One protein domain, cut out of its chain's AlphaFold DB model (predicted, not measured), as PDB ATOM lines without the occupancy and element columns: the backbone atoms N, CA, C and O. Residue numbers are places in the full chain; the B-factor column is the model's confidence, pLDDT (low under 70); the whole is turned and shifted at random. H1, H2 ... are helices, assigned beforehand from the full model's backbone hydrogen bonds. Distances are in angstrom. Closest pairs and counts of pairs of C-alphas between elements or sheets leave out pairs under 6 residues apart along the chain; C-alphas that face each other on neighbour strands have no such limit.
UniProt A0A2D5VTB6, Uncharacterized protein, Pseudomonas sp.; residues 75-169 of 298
ATOM      1  N   THR A  75     299.293 340.368 489.414       91.56
ATOM      2  CA  THR A  75     299.022 340.968 488.098       91.56
ATOM      3  C   THR A  75     299.929 342.172 487.826       91.56
ATOM      4  O   THR A  75     300.520 342.270 486.747       91.56
ATOM      5  N   ARG A  76     300.113 343.063 488.812       91.25
ATOM      6  CA  ARG A  76     301.038 344.209 488.699       91.25
ATOM      7  C   ARG A  76     302.492 343.755 488.535       91.25
ATOM      8  O   ARG A  76     303.203 344.312 487.699       91.25
ATOM      9  N   ALA A  77     302.928 342.738 489.279       91.69
ATOM     10  CA  ALA A  77     304.267 342.159 489.154       91.69
ATOM     11  C   ALA A  77     304.499 341.570 487.752       91.69
ATOM     12  O   ALA A  77     305.497 341.893 487.108       91.69
ATOM     13  N   LYS A  78     303.531 340.809 487.225       95.31
ATOM     14  CA  LYS A  78     303.570 340.277 485.855       95.31
ATOM     15  C   LYS A  78     303.630 341.386 484.800       95.31
ATOM     16  O   LYS A  78     304.370 341.268 483.828       95.31
ATOM     17  N   ALA A  79     302.884 342.475 484.985       93.88
ATOM     18  CA  ALA A  79     302.929 343.624 484.082       93.88
ATOM     19  C   ALA A  79     304.296 344.331 484.100       93.88
ATOM     20  O   ALA A  79     304.811 344.678 483.039       93.88
ATOM     21  N   ARG A  80     304.915 344.493 485.281       93.94
ATOM     22  CA  ARG A  80     306.277 345.043 485.415       93.94
ATOM     23  C   ARG A  80     307.319 344.156 484.728       93.94
ATOM     24  O   ARG A  80     308.152 344.689 484.005       93.94
ATOM     25  N   ALA A  81     307.236 342.835 484.905       95.38
ATOM     26  CA  ALA A  81     308.122 341.881 484.234       95.38
ATOM     27  C   ALA A  81     308.012 341.991 482.702       95.38
ATOM     28  O   ALA A  81     309.009 342.224 482.029       95.38
ATOM     29  N   ARG A  82     306.785 341.986 482.164       96.25
ATOM     30  CA  ARG A  82     306.535 342.187 480.725       96.25
ATOM     31  C   ARG A  82     307.042 343.533 480.207       96.25
ATOM     32  O   ARG A  82     307.531 343.621 479.087       96.25
ATOM     33  N   ALA A  83     306.902 344.603 480.988       96.25
ATOM     34  CA  ALA A  83     307.425 345.914 480.611       96.25
ATOM     35  C   ALA A  83     308.964 345.926 480.571       96.25
ATOM     36  O   ALA A  83     309.547 346.561 479.691       96.25
ATOM     37  N   ALA A  84     309.621 345.209 481.488       95.62
ATOM     38  CA  ALA A  84     311.069 345.039 481.485       95.62
ATOM     39  C   ALA A  84     311.546 344.229 480.266       95.62
ATOM     40  O   ALA A  84     312.471 344.669 479.588       95.62
ATOM     41  N   GLU A  85     310.873 343.122 479.937       96.25
ATOM     42  CA  GLU A  85     311.137 342.319 478.730       96.25
ATOM     43  C   GLU A  85     311.016 343.168 477.461       96.25
ATOM     44  O   GLU A  85     311.978 343.295 476.707       96.25
ATOM     45  N   LYS A  86     309.896 343.887 477.295       96.44
ATOM     46  CA  LYS A  86     309.693 344.796 476.155       96.44
ATOM     47  C   LYS A  86     310.797 345.843 476.018       96.44
ATOM     48  O   LYS A  86     311.146 346.224 474.906       96.44
ATOM     49  N   LYS A  87     311.352 346.332 477.134       95.56
ATOM     50  CA  LYS A  87     312.469 347.286 477.112       95.56
ATOM     51  C   LYS A  87     313.761 346.639 476.607       95.56
ATOM     52  O   LYS A  87     314.524 347.298 475.906       95.56
ATOM     53  N   VAL A  88     314.020 345.382 476.966       95.00
ATOM     54  CA  VAL A  88     315.169 344.618 476.456       95.00
ATOM     55  C   VAL A  88     315.006 344.348 474.963       95.00
ATOM     56  O   VAL A  88     315.939 344.609 474.204       95.00
ATOM     57  N   ASP A  89     313.818 343.927 474.532       96.12
ATOM     58  CA  ASP A  89     313.525 343.671 473.119       96.12
ATOM     59  C   ASP A  89     313.652 344.940 472.277       96.12
ATOM     60  O   ASP A  89     314.298 344.921 471.233       96.12
ATOM     61  N   ALA A  90     313.132 346.071 472.764       96.19
ATOM     62  CA  ALA A  90     313.279 347.361 472.094       96.19
ATOM     63  C   ALA A  90     314.754 347.778 471.953       96.19
ATOM     64  O   ALA A  90     315.152 348.277 470.902       96.19
ATOM     65  N   ARG A  91     315.582 347.539 472.981       96.81
ATOM     66  CA  ARG A  91     317.032 347.794 472.914       96.81
ATOM     67  C   ARG A  91     317.726 346.894 471.900       96.81
ATOM     68  O   ARG A  91     318.559 347.374 471.139       96.81
ATOM     69  N   ARG A  92     317.386 345.603 471.876       95.94
ATOM     70  CA  ARG A  92     317.939 344.649 470.908       95.94
ATOM     71  C   ARG A  92     317.543 345.027 469.482       95.94
ATOM     72  O   ARG A  92     318.413 345.098 468.627       95.94
ATOM     73  N   ALA A  93     316.271 345.345 469.253       97.12
ATOM     74  CA  ALA A  93     315.773 345.794 467.956       97.12
ATOM     75  C   ALA A  93     316.473 347.077 467.485       97.12
ATOM     76  O   ALA A  93     316.854 347.178 466.323       97.12
ATOM     77  N   ALA A  94     316.711 348.029 468.392       97.56
ATOM     78  CA  ALA A  94     317.474 349.234 468.088       97.56
ATOM     79  C   ALA A  94     318.926 348.933 467.679       97.56
ATOM     80  O   ALA A  94     319.418 349.504 466.710       97.56
ATOM     81  N   ILE A  95     319.607 348.027 468.385       96.06
ATOM     82  CA  ILE A  95     320.971 347.593 468.042       96.06
ATOM     83  C   ILE A  95     320.993 346.935 466.660       96.06
ATOM     84  O   ILE A  95     321.821 347.307 465.832       96.06
ATOM     85  N   THR A  96     320.065 346.014 466.390       96.62
ATOM     86  CA  THR A  96     319.939 345.357 465.081       96.62
ATOM     87  C   THR A  96     319.687 346.374 463.970       96.62
ATOM     88  O   THR A  96     320.404 346.374 462.975       96.62
ATOM     89  N   SER A  97     318.751 347.303 464.175       97.25
ATOM     90  CA  SER A  97     318.452 348.369 463.213       97.25
ATOM     91  C   SER A  97     319.669 349.258 462.937       97.25
ATOM     92  O   SER A  97     319.904 349.636 461.794       97.25
ATOM     93  N   ASN A  98     320.492 349.544 463.951       97.44
ATOM     94  CA  ASN A  98     321.736 350.290 463.764       97.44
ATOM     95  C   ASN A  98     322.749 349.514 462.910       97.44
ATOM     96  O   ASN A  98     323.390 350.111 462.051       97.44
ATOM     97  N   ILE A  99     322.895 348.200 463.129       96.69
ATOM     98  CA  ILE A  99     323.776 347.343 462.317       96.69
ATOM     99  C   ILE A  99     323.308 347.352 460.858       96.69
ATOM    100  O   ILE A  99     324.112 347.562 459.951       96.69
ATOM    101  N   GLU A 100     322.008 347.176 460.623       96.50
ATOM    102  CA  GLU A 100     321.405 347.219 459.286       96.50
ATOM    103  C   GLU A 100     321.606 348.576 458.607       96.50
ATOM    104  O   GLU A 100     322.093 348.632 457.479       96.50
ATOM    105  N   ALA A 101     321.329 349.676 459.312       95.44
ATOM    106  CA  ALA A 101     321.494 351.031 458.791       95.44
ATOM    107  C   ALA A 101     322.956 351.375 458.452       95.44
ATOM    108  O   ALA A 101     323.210 352.255 457.632       95.44
ATOM    109  N   MET A 102     323.915 350.674 459.061       95.75
ATOM    110  CA  MET A 102     325.340 350.805 458.759       95.75
ATOM    111  C   MET A 102     325.820 349.834 457.669       95.75
ATOM    112  O   MET A 102     327.010 349.810 457.390       95.75
ATOM    113  N   GLY A 103     324.942 349.066 457.019       92.94
ATOM    114  CA  GLY A 103     325.292 348.164 455.911       92.94
ATOM    115  C   GLY A 103     325.006 346.683 456.173       92.94
ATOM    116  O   GLY A 103     325.184 345.870 455.271       92.94
ATOM    117  N   GLY A 104     324.537 346.334 457.376       91.69
ATOM    118  CA  GLY A 104     324.079 344.991 457.732       91.69
ATOM    119  C   GLY A 104     325.191 343.971 457.984       91.69
ATOM    120  O   GLY A 104     326.334 344.127 457.553       91.69
ATOM    121  N   GLY A 105     324.843 342.906 458.713       91.38
ATOM    122  CA  GLY A 105     325.729 341.771 458.983       91.38
ATOM    123  C   GLY A 105     327.112 342.176 459.504       91.38
ATOM    124  O   GLY A 105     327.238 342.951 460.456       91.38
ATOM    125  N   VAL A 106     328.152 341.639 458.862       91.62
ATOM    126  CA  VAL A 106     329.556 341.913 459.203       91.62
ATOM    127  C   VAL A 106     329.926 343.362 458.888       91.62
ATOM    128  O   VAL A 106     330.438 344.050 459.758       91.62
ATOM    129  N   LEU A 107     329.564 343.871 457.706       90.81
ATOM    130  CA  LEU A 107     329.904 345.236 457.287       90.81
ATOM    131  C   LEU A 107     329.347 346.300 458.243       90.81
ATOM    132  O   LEU A 107     330.045 347.246 458.605       90.81
ATOM    133  N   GLY A 108     328.089 346.146 458.657       89.94
ATOM    134  CA  GLY A 108     327.465 347.036 459.632       89.94
ATOM    135  C   GLY A 108     328.163 346.990 460.990       89.94
ATOM    136  O   GLY A 108     328.371 348.031 461.610       89.94
ATOM    137  N   SER A 109     328.579 345.797 461.424       92.31
ATOM    138  CA  SER A 109     329.334 345.605 462.669       92.31
ATOM    139  C   SER A 109     330.720 346.255 462.592       92.31
ATOM    140  O   SER A 109     331.088 347.013 463.487       92.31
ATOM    141  N   ASP A 110     331.439 346.064 461.486       95.88
ATOM    142  CA  ASP A 110     332.750 346.675 461.237       95.88
ATOM    143  C   ASP A 110     332.662 348.202 461.210       95.88
ATOM    144  O   ASP A 110     333.516 348.906 461.748       95.88
ATOM    145  N   ARG A 111     331.598 348.749 460.617       96.12
ATOM    146  CA  ARG A 111     331.368 350.196 460.581       96.12
ATOM    147  C   ARG A 111     331.011 350.775 461.950       96.12
ATOM    148  O   ARG A 111     331.385 351.911 462.234       96.12
ATOM    149  N   LEU A 112     330.325 350.025 462.813       96.75
ATOM    150  CA  LEU A 112     330.101 350.427 464.208       96.75
ATOM    151  C   LEU A 112     331.402 350.409 465.015       96.75
ATOM    152  O   LEU A 112     331.623 351.306 465.829       96.75
ATOM    153  N   GLU A 113     332.280 349.446 464.753       96.44
ATOM    154  CA  GLU A 113     333.610 349.410 465.356       96.44
ATOM    155  C   GLU A 113     334.486 350.569 464.854       96.44
ATOM    156  O   GLU A 113     335.110 351.270 465.648       96.44
ATOM    157  N   ALA A 114     334.427 350.890 463.561       96.44
ATOM    158  CA  ALA A 114     335.089 352.070 463.012       96.44
ATOM    159  C   ALA A 114     334.557 353.384 463.621       96.44
ATOM    160  O   ALA A 114     335.321 354.331 463.806       96.44
ATOM    161  N   LEU A 115     333.264 353.459 463.974       96.75
ATOM    162  CA  LEU A 115     332.721 354.584 464.748       96.75
ATOM    163  C   LEU A 115     333.292 354.633 466.167       96.75
ATOM    164  O   LEU A 115     333.574 355.730 466.651       96.75
ATOM    165  N   ARG A 116     333.481 353.481 466.824       97.50
ATOM    166  CA  ARG A 116     334.123 353.405 468.143       97.50
ATOM    167  C   ARG A 116     335.534 353.983 468.095       97.50
ATOM    168  O   ARG A 116     335.854 354.845 468.907       97.50
ATOM    169  N   GLU A 117     336.346 353.538 467.139       97.12
ATOM    170  CA  GLU A 117     337.720 354.020 466.939       97.12
ATOM    171  C   GLU A 117     337.752 355.512 466.589       97.12
ATOM    172  O   GLU A 117     338.521 356.284 467.159       97.12
ATOM    173  N   ALA A 118     336.873 355.956 465.686       97.00
ATOM    174  CA  ALA A 118     336.758 357.370 465.342       97.00
ATOM    175  C   ALA A 118     336.323 358.238 466.536       97.00
ATOM    176  O   ALA A 118     336.617 359.433 466.568       97.00
ATOM    177  N   GLY A 119     335.654 357.645 467.530       97.50
ATOM    178  CA  GLY A 119     335.251 358.302 468.769       97.50
ATOM    179  C   GLY A 119     336.411 358.854 469.599       97.50
ATOM    180  O   GLY A 119     336.189 359.767 470.388       97.50
ATOM    181  N   GLU A 120     337.645 358.381 469.394       96.88
ATOM    182  CA  GLU A 120     338.832 358.918 470.076       96.88
ATOM    183  C   GLU A 120     339.135 360.375 469.697       96.88
ATOM    184  O   GLU A 120     339.736 361.109 470.479       96.88
ATOM    185  N   TRP A 121     338.718 360.809 468.505       95.69
ATOM    186  CA  TRP A 121     339.009 362.146 467.977       95.69
ATOM    187  C   TRP A 121     337.778 362.870 467.409       95.69
ATOM    188  O   TRP A 121     337.875 364.036 467.028       95.69
ATOM    189  N   SER A 122     336.616 362.212 467.342       97.56
ATOM    190  CA  SER A 122     335.358 362.787 466.863       97.56
ATOM    191  C   SER A 122     334.254 362.644 467.908       97.56
ATOM    192  O   SER A 122     333.726 361.554 468.130       97.56
ATOM    193  N   GLU A 123     333.824 363.770 468.484       98.06
ATOM    194  CA  GLU A 123     332.692 363.809 469.423       98.06
ATOM    195  C   GLU A 123     331.397 363.274 468.791       98.06
ATOM    196  O   GLU A 123     330.615 362.582 469.444       98.06
ATOM    197  N   PHE A 124     331.193 363.530 467.494       97.62
ATOM    198  CA  PHE A 124     330.061 362.987 466.747       97.62
ATOM    199  C   PHE A 124     330.084 361.452 466.732       97.62
ATOM    200  O   PHE A 124     329.085 360.826 467.094       97.62
ATOM    201  N   ALA A 125     331.222 360.846 466.380       97.88
ATOM    202  CA  ALA A 125     331.367 359.393 466.346       97.88
ATOM    203  C   ALA A 125     331.202 358.770 467.741       97.88
ATOM    204  O   ALA A 125     330.445 357.809 467.899       97.88
ATOM    205  N   ALA A 126     331.815 359.379 468.762       98.31
ATOM    206  CA  ALA A 126     331.676 358.961 470.154       98.31
ATOM    207  C   ALA A 126     330.207 358.984 470.610       98.31
ATOM    208  O   ALA A 126     329.731 358.030 471.231       98.31
ATOM    209  N   SER A 127     329.462 360.038 470.254       98.19
ATOM    210  CA  SER A 127     328.046 360.172 470.614       98.19
ATOM    211  C   SER A 127     327.166 359.098 469.964       98.19
ATOM    212  O   SER A 127     326.304 358.522 470.633       98.19
ATOM    213  N   LEU A 128     327.408 358.766 468.689       98.12
ATOM    214  CA  LEU A 128     326.661 357.717 467.994       98.12
ATOM    215  C   LEU A 128     327.009 356.330 468.519       98.12
ATOM    216  O   LEU A 128     326.114 355.514 468.734       98.12
ATOM    217  N   TYR A 129     328.285 356.062 468.790       97.88
ATOM    218  CA  TYR A 129     328.674 354.789 469.383       97.88
ATOM    219  C   TYR A 129     328.062 354.611 470.783       97.88
ATOM    220  O   TYR A 129     327.529 353.545 471.100       97.88
ATOM    221  N   ALA A 130     328.026 355.669 471.601       98.00
ATOM    222  CA  ALA A 130     327.337 355.649 472.891       98.00
ATOM    223  C   ALA A 130     325.825 355.402 472.741       98.00
ATOM    224  O   ALA A 130     325.261 354.587 473.472       98.00
ATOM    225  N   GLN A 131     325.169 356.039 471.764       97.81
ATOM    226  CA  GLN A 131     323.757 355.802 471.446       97.81
ATOM    227  C   GLN A 131     323.496 354.332 471.076       97.81
ATOM    228  O   GLN A 131     322.538 353.739 471.583       97.81
ATOM    229  N   HIS A 132     324.366 353.728 470.260       97.44
ATOM    230  CA  HIS A 132     324.302 352.307 469.914       97.44
ATOM    231  C   HIS A 132     324.460 351.415 471.154       97.44
ATOM    232  O   HIS A 132     323.607 350.566 471.412       97.44
ATOM    233  N   ARG A 133     325.495 351.659 471.967       96.56
ATOM    234  CA  ARG A 133     325.769 350.922 473.213       96.56
ATOM    235  C   ARG A 133     324.607 351.000 474.208       96.56
ATOM    236  O   ARG A 133     324.299 350.024 474.886       96.56
ATOM    237  N   ASP A 134     323.937 352.146 474.279       96.50
ATOM    238  CA  ASP A 134     322.783 352.363 475.156       96.50
ATOM    239  C   ASP A 134     321.484 351.702 474.631       96.50
ATOM    240  O   ASP A 134     320.438 351.766 475.292       96.50
ATOM    241  N   GLY A 135     321.536 351.056 473.460       96.44
ATOM    242  CA  GLY A 135     320.410 350.372 472.827       96.44
ATOM    243  C   GLY A 135     319.368 351.334 472.263       96.44
ATOM    244  O   GLY A 135     318.169 351.089 472.394       96.44
ATOM    245  N   LYS A 136     319.810 352.464 471.700       97.44
ATOM    246  CA  LYS A 136     318.950 353.466 471.059       97.44
ATOM    247  C   LYS A 136     319.174 353.449 469.547       97.44
ATOM    248  O   LYS A 136     320.313 353.429 469.084       97.44
ATOM    249  N   ALA A 137     318.084 353.474 468.785       97.69
ATOM    250  CA  ALA A 137     318.143 353.467 467.328       97.69
ATOM    251  C   ALA A 137     318.672 354.804 466.799       97.69
ATOM    252  O   ALA A 137     318.368 355.861 467.360       97.69
ATOM    253  N   PHE A 138     319.459 354.755 465.733       97.88
ATOM    254  CA  PHE A 138     319.868 355.912 464.958       97.88
ATOM    255  C   PHE A 138     318.675 356.445 464.175       97.88
ATOM    256  O   PHE A 138     317.859 355.689 463.651       97.88
ATOM    257  N   SER A 139     318.590 357.766 464.048       97.62
ATOM    258  CA  SER A 139     317.775 358.344 462.985       97.62
ATOM    259  C   SER A 139     318.428 358.077 461.628       97.62
ATOM    260  O   SER A 139     319.651 357.955 461.522       97.62
ATOM    261  N   GLU A 140     317.627 358.072 460.568       97.06
ATOM    262  CA  GLU A 140     318.111 357.920 459.190       97.06
ATOM    263  C   GLU A 140     319.218 358.935 458.854       97.06
ATOM    264  O   GLU A 140     320.251 358.598 458.274       97.06
ATOM    265  N   LYS A 141     319.062 360.182 459.317       97.69
ATOM    266  CA  LYS A 141     320.066 361.239 459.136       97.69
ATOM    267  C   LYS A 141     321.376 360.934 459.862       97.69
ATOM    268  O   LYS A 141     322.439 361.214 459.309       97.69
ATOM    269  N   GLN A 142     321.311 360.368 461.071       98.06
ATOM    270  CA  GLN A 142     322.497 359.953 461.824       98.06
ATOM    271  C   GLN A 142     323.235 358.818 461.110       98.06
ATOM    272  O   GLN A 142     324.442 358.931 460.909       98.06
ATOM    273  N   ALA A 143     322.518 357.784 460.659       96.56
ATOM    274  CA  ALA A 143     323.106 356.666 459.918       96.56
ATOM    275  C   ALA A 143     323.748 357.120 458.594       96.56
ATOM    276  O   ALA A 143     324.885 356.754 458.284       96.56
ATOM    277  N   ALA A 144     323.072 357.999 457.849       96.81
ATOM    278  CA  ALA A 144     323.598 358.547 456.603       96.81
ATOM    279  C   ALA A 144     324.830 359.443 456.836       96.81
ATOM    280  O   ALA A 144     325.786 359.408 456.062       96.81
ATOM    281  N   ALA A 145     324.834 360.250 457.903       97.94
ATOM    282  CA  ALA A 145     325.983 361.077 458.269       97.94
ATOM    283  C   ALA A 145     327.185 360.232 458.715       97.94
ATOM    284  O   ALA A 145     328.301 360.493 458.266       97.94
ATOM    285  N   ALA A 146     326.952 359.201 459.532       97.56
ATOM    286  CA  ALA A 146     327.972 358.246 459.949       97.56
ATOM    287  C   ALA A 146     328.597 357.534 458.745       97.56
ATOM    288  O   ALA A 146     329.816 357.547 458.592       97.56
ATOM    289  N   THR A 147     327.766 357.007 457.842       95.94
ATOM    290  CA  THR A 147     328.218 356.367 456.600       95.94
ATOM    291  C   THR A 147     329.117 357.294 455.783       95.94
ATOM    292  O   THR A 147     330.264 356.946 455.519       95.94
ATOM    293  N   ARG A 148     328.671 358.524 455.483       97.31
ATOM    294  CA  ARG A 148     329.486 359.493 454.724       97.31
ATOM    295  C   ARG A 148     330.816 359.824 455.403       97.31
ATOM    296  O   ARG A 148     331.818 360.024 454.720       97.31
ATOM    297  N   MET A 149     330.827 359.927 456.733       97.31
ATOM    298  CA  MET A 149     332.053 360.179 457.492       97.31
ATOM    299  C   MET A 149     333.042 359.023 457.324       97.31
ATOM    300  O   MET A 149     334.202 359.265 456.992       97.31
ATOM    301  N   LEU A 150     332.586 357.785 457.528       96.56
ATOM    302  CA  LEU A 150     333.422 356.590 457.416       96.56
ATOM    303  C   LEU A 150     333.931 356.387 455.987       96.56
ATOM    304  O   LEU A 150     335.127 356.174 455.799       96.56
ATOM    305  N   ASP A 151     333.069 356.558 454.983       95.38
ATOM    306  CA  ASP A 151     333.453 356.460 453.571       95.38
ATOM    307  C   ASP A 151     334.540 357.489 453.228       95.38
ATOM    308  O   ASP A 151     335.531 357.180 452.562       95.38
ATOM    309  N   LYS A 152     334.411 358.720 453.743       96.25
ATOM    310  CA  LYS A 152     335.424 359.766 453.566       96.25
ATOM    311  C   LYS A 152     336.737 359.420 454.270       96.25
ATOM    312  O   LYS A 152     337.805 359.704 453.729       96.25
ATOM    313  N   LEU A 153     336.690 358.824 455.461       94.50
ATOM    314  CA  LEU A 153     337.892 358.368 456.165       94.50
ATOM    315  C   LEU A 153     338.614 357.270 455.386       94.50
ATOM    316  O   LEU A 153     339.833 357.347 455.212       94.50
ATOM    317  N   GLU A 154     337.873 356.291 454.877       93.06
ATOM    318  CA  GLU A 154     338.421 355.215 454.059       93.06
ATOM    319  C   GLU A 154     339.032 355.764 452.763       93.06
ATOM    320  O   GLU A 154     340.182 355.450 452.440       93.06
ATOM    321  N   ALA A 155     338.316 356.648 452.063       94.62
ATOM    322  CA  ALA A 155     338.808 357.311 450.859       94.62
ATOM    323  C   ALA A 155     340.095 358.104 451.133       94.62
ATOM    324  O   ALA A 155     341.077 357.964 450.405       94.62
ATOM    325  N   ASN A 156     340.141 358.871 452.226       94.31
ATOM    326  CA  ASN A 156     341.337 359.612 452.630       94.31
ATOM    327  C   ASN A 156     342.514 358.681 452.953       94.31
ATOM    328  O   ASN A 156     343.654 358.983 452.594       94.31
ATOM    329  N   ARG A 157     342.265 357.549 453.626       91.69
ATOM    330  CA  ARG A 157     343.301 356.552 453.934       91.69
ATOM    331  C   ARG A 157     343.855 355.936 452.647       91.69
ATOM    332  O   ARG A 157     345.074 355.893 452.484       91.69
ATOM    333  N   LYS A 158     342.982 355.532 451.716       93.94
ATOM    334  CA  LYS A 158     343.371 355.002 450.397       93.94
ATOM    335  C   LYS A 158     344.159 356.030 449.586       93.94
ATOM    336  O   LYS A 158     345.232 355.703 449.089       93.94
ATOM    337  N   ALA A 159     343.697 357.279 449.533       93.38
ATOM    338  CA  ALA A 159     344.383 358.361 448.827       93.38
ATOM    339  C   ALA A 159     345.786 358.626 449.396       93.38
ATOM    340  O   ALA A 159     346.750 358.739 448.640       93.38
ATOM    341  N   LYS A 160     345.937 358.654 450.728       89.56
ATOM    342  CA  LYS A 160     347.251 358.787 451.380       89.56
ATOM    343  C   LYS A 160     348.175 357.612 451.058       89.56
ATOM    344  O   LYS A 160     349.345 357.833 450.752       89.56
ATOM    345  N   ALA A 161     347.664 356.382 451.107       86.69
ATOM    346  CA  ALA A 161     348.440 355.189 450.774       86.69
ATOM    347  C   ALA A 161     348.883 355.191 449.301       86.69
ATOM    348  O   ALA A 161     350.050 354.938 449.003       86.69
ATOM    349  N   GLN A 162     347.984 355.555 448.385       89.12
ATOM    350  CA  GLN A 162     348.295 355.680 446.965       89.12
ATOM    351  C   GLN A 162     349.339 356.773 446.715       89.12
ATOM    352  O   GLN A 162     350.323 356.516 446.030       89.12
ATOM    353  N   ALA A 163     349.187 357.956 447.316       82.94
ATOM    354  CA  ALA A 163     350.169 359.033 447.201       82.94
ATOM    355  C   ALA A 163     351.552 358.612 447.731       82.94
ATOM    356  O   ALA A 163     352.571 358.914 447.113       82.94
ATOM    357  N   ALA A 164     351.602 357.872 448.844       79.75
ATOM    358  CA  ALA A 164     352.849 357.324 449.370       79.75
ATOM    359  C   ALA A 164     353.492 356.313 448.403       79.75
ATOM    360  O   ALA A 164     354.701 356.372 448.172       79.75
ATOM    361  N   ASN A 165     352.695 355.429 447.797       82.38
ATOM    362  CA  ASN A 165     353.176 354.468 446.803       82.38
ATOM    363  C   ASN A 165     353.704 355.160 445.542       82.38
ATOM    364  O   ASN A 165     354.798 354.829 445.093       82.38
ATOM    365  N   VAL A 166     352.980 356.155 445.021       82.75
ATOM    366  CA  VAL A 166     353.418 356.957 443.868       82.75
ATOM    367  C   VAL A 166     354.744 357.647 444.177       82.75
ATOM    368  O   VAL A 166     355.681 357.529 443.396       82.75
ATOM    369  N   ARG A 167     354.886 358.280 445.350       76.88
ATOM    370  CA  ARG A 167     356.161 358.888 445.771       76.88
ATOM    371  C   ARG A 167     357.294 357.866 445.867       76.88
ATOM    372  O   ARG A 167     358.402 358.158 445.439       76.88
ATOM    373  N   ARG A 168     357.033 356.660 446.385       73.88
ATOM    374  CA  ARG A 168     358.032 355.574 446.454       73.88
ATOM    375  C   ARG A 168     358.432 355.047 445.072       73.88
ATOM    376  O   ARG A 168     359.557 354.579 444.899       73.88
ATOM    377  N   GLN A 169     357.515 355.063 444.108       76.00
ATOM    378  CA  GLN A 169     357.780 354.639 442.734       76.00
ATOM    379  C   GLN A 169     358.508 355.717 441.928       76.00
ATOM    380  O   GLN A 169     359.415 355.378 441.180       76.00
TER     381      GLN A 169
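AT A GLANCE: This is residues 75 to 169 of the 298 residues of an uncharacterized protein of Pseudomonas sp. (UniProt A0A2D5VTB6). Two long helices, H4 and H1, meet near their ends in a small compact body with H2 and H3; residues 154 to 169 of H4 and 75 to 86 of H1 stick out at opposite ends and make the length. The printed part has 95 residues, with helices H1 to H4 in chain order and no named strand: all helix. It is only just loose, close to extended: radius of gyration of the C-alphas 18.2 A, spans 75 by 24 by 20 A.

IN THESE COORDINATES: Find C-alpha 140 at (318.111, 357.920, 459.190); from there H4 runs 43.1 A to C-alpha 169. H1, residues 75 to 101, runs 38.3 A from (299.022, 340.968, 488.098). H2 is residues 105 to 118, H3 123 to 133.

HOW THE PARTS SIT: From H4, residues 146 to 150 alone touch H2, about perpendicular at 77 degrees; the closest C-alphas, Ala 114 and Leu 150, are 7.4 A apart. H2 touches H3 at a steep 45 degrees, closest C-alphas Leu 115 and Ala 125, 5.2 A. In H1 to H4 every O i to N i+4 pair is within hydrogen-bond range.

THE WHOLE: C-alphas 75 and 169, the farthest apart, are 75.5 A apart. The printed part has no cut, no long link and no residue under pLDDT 70.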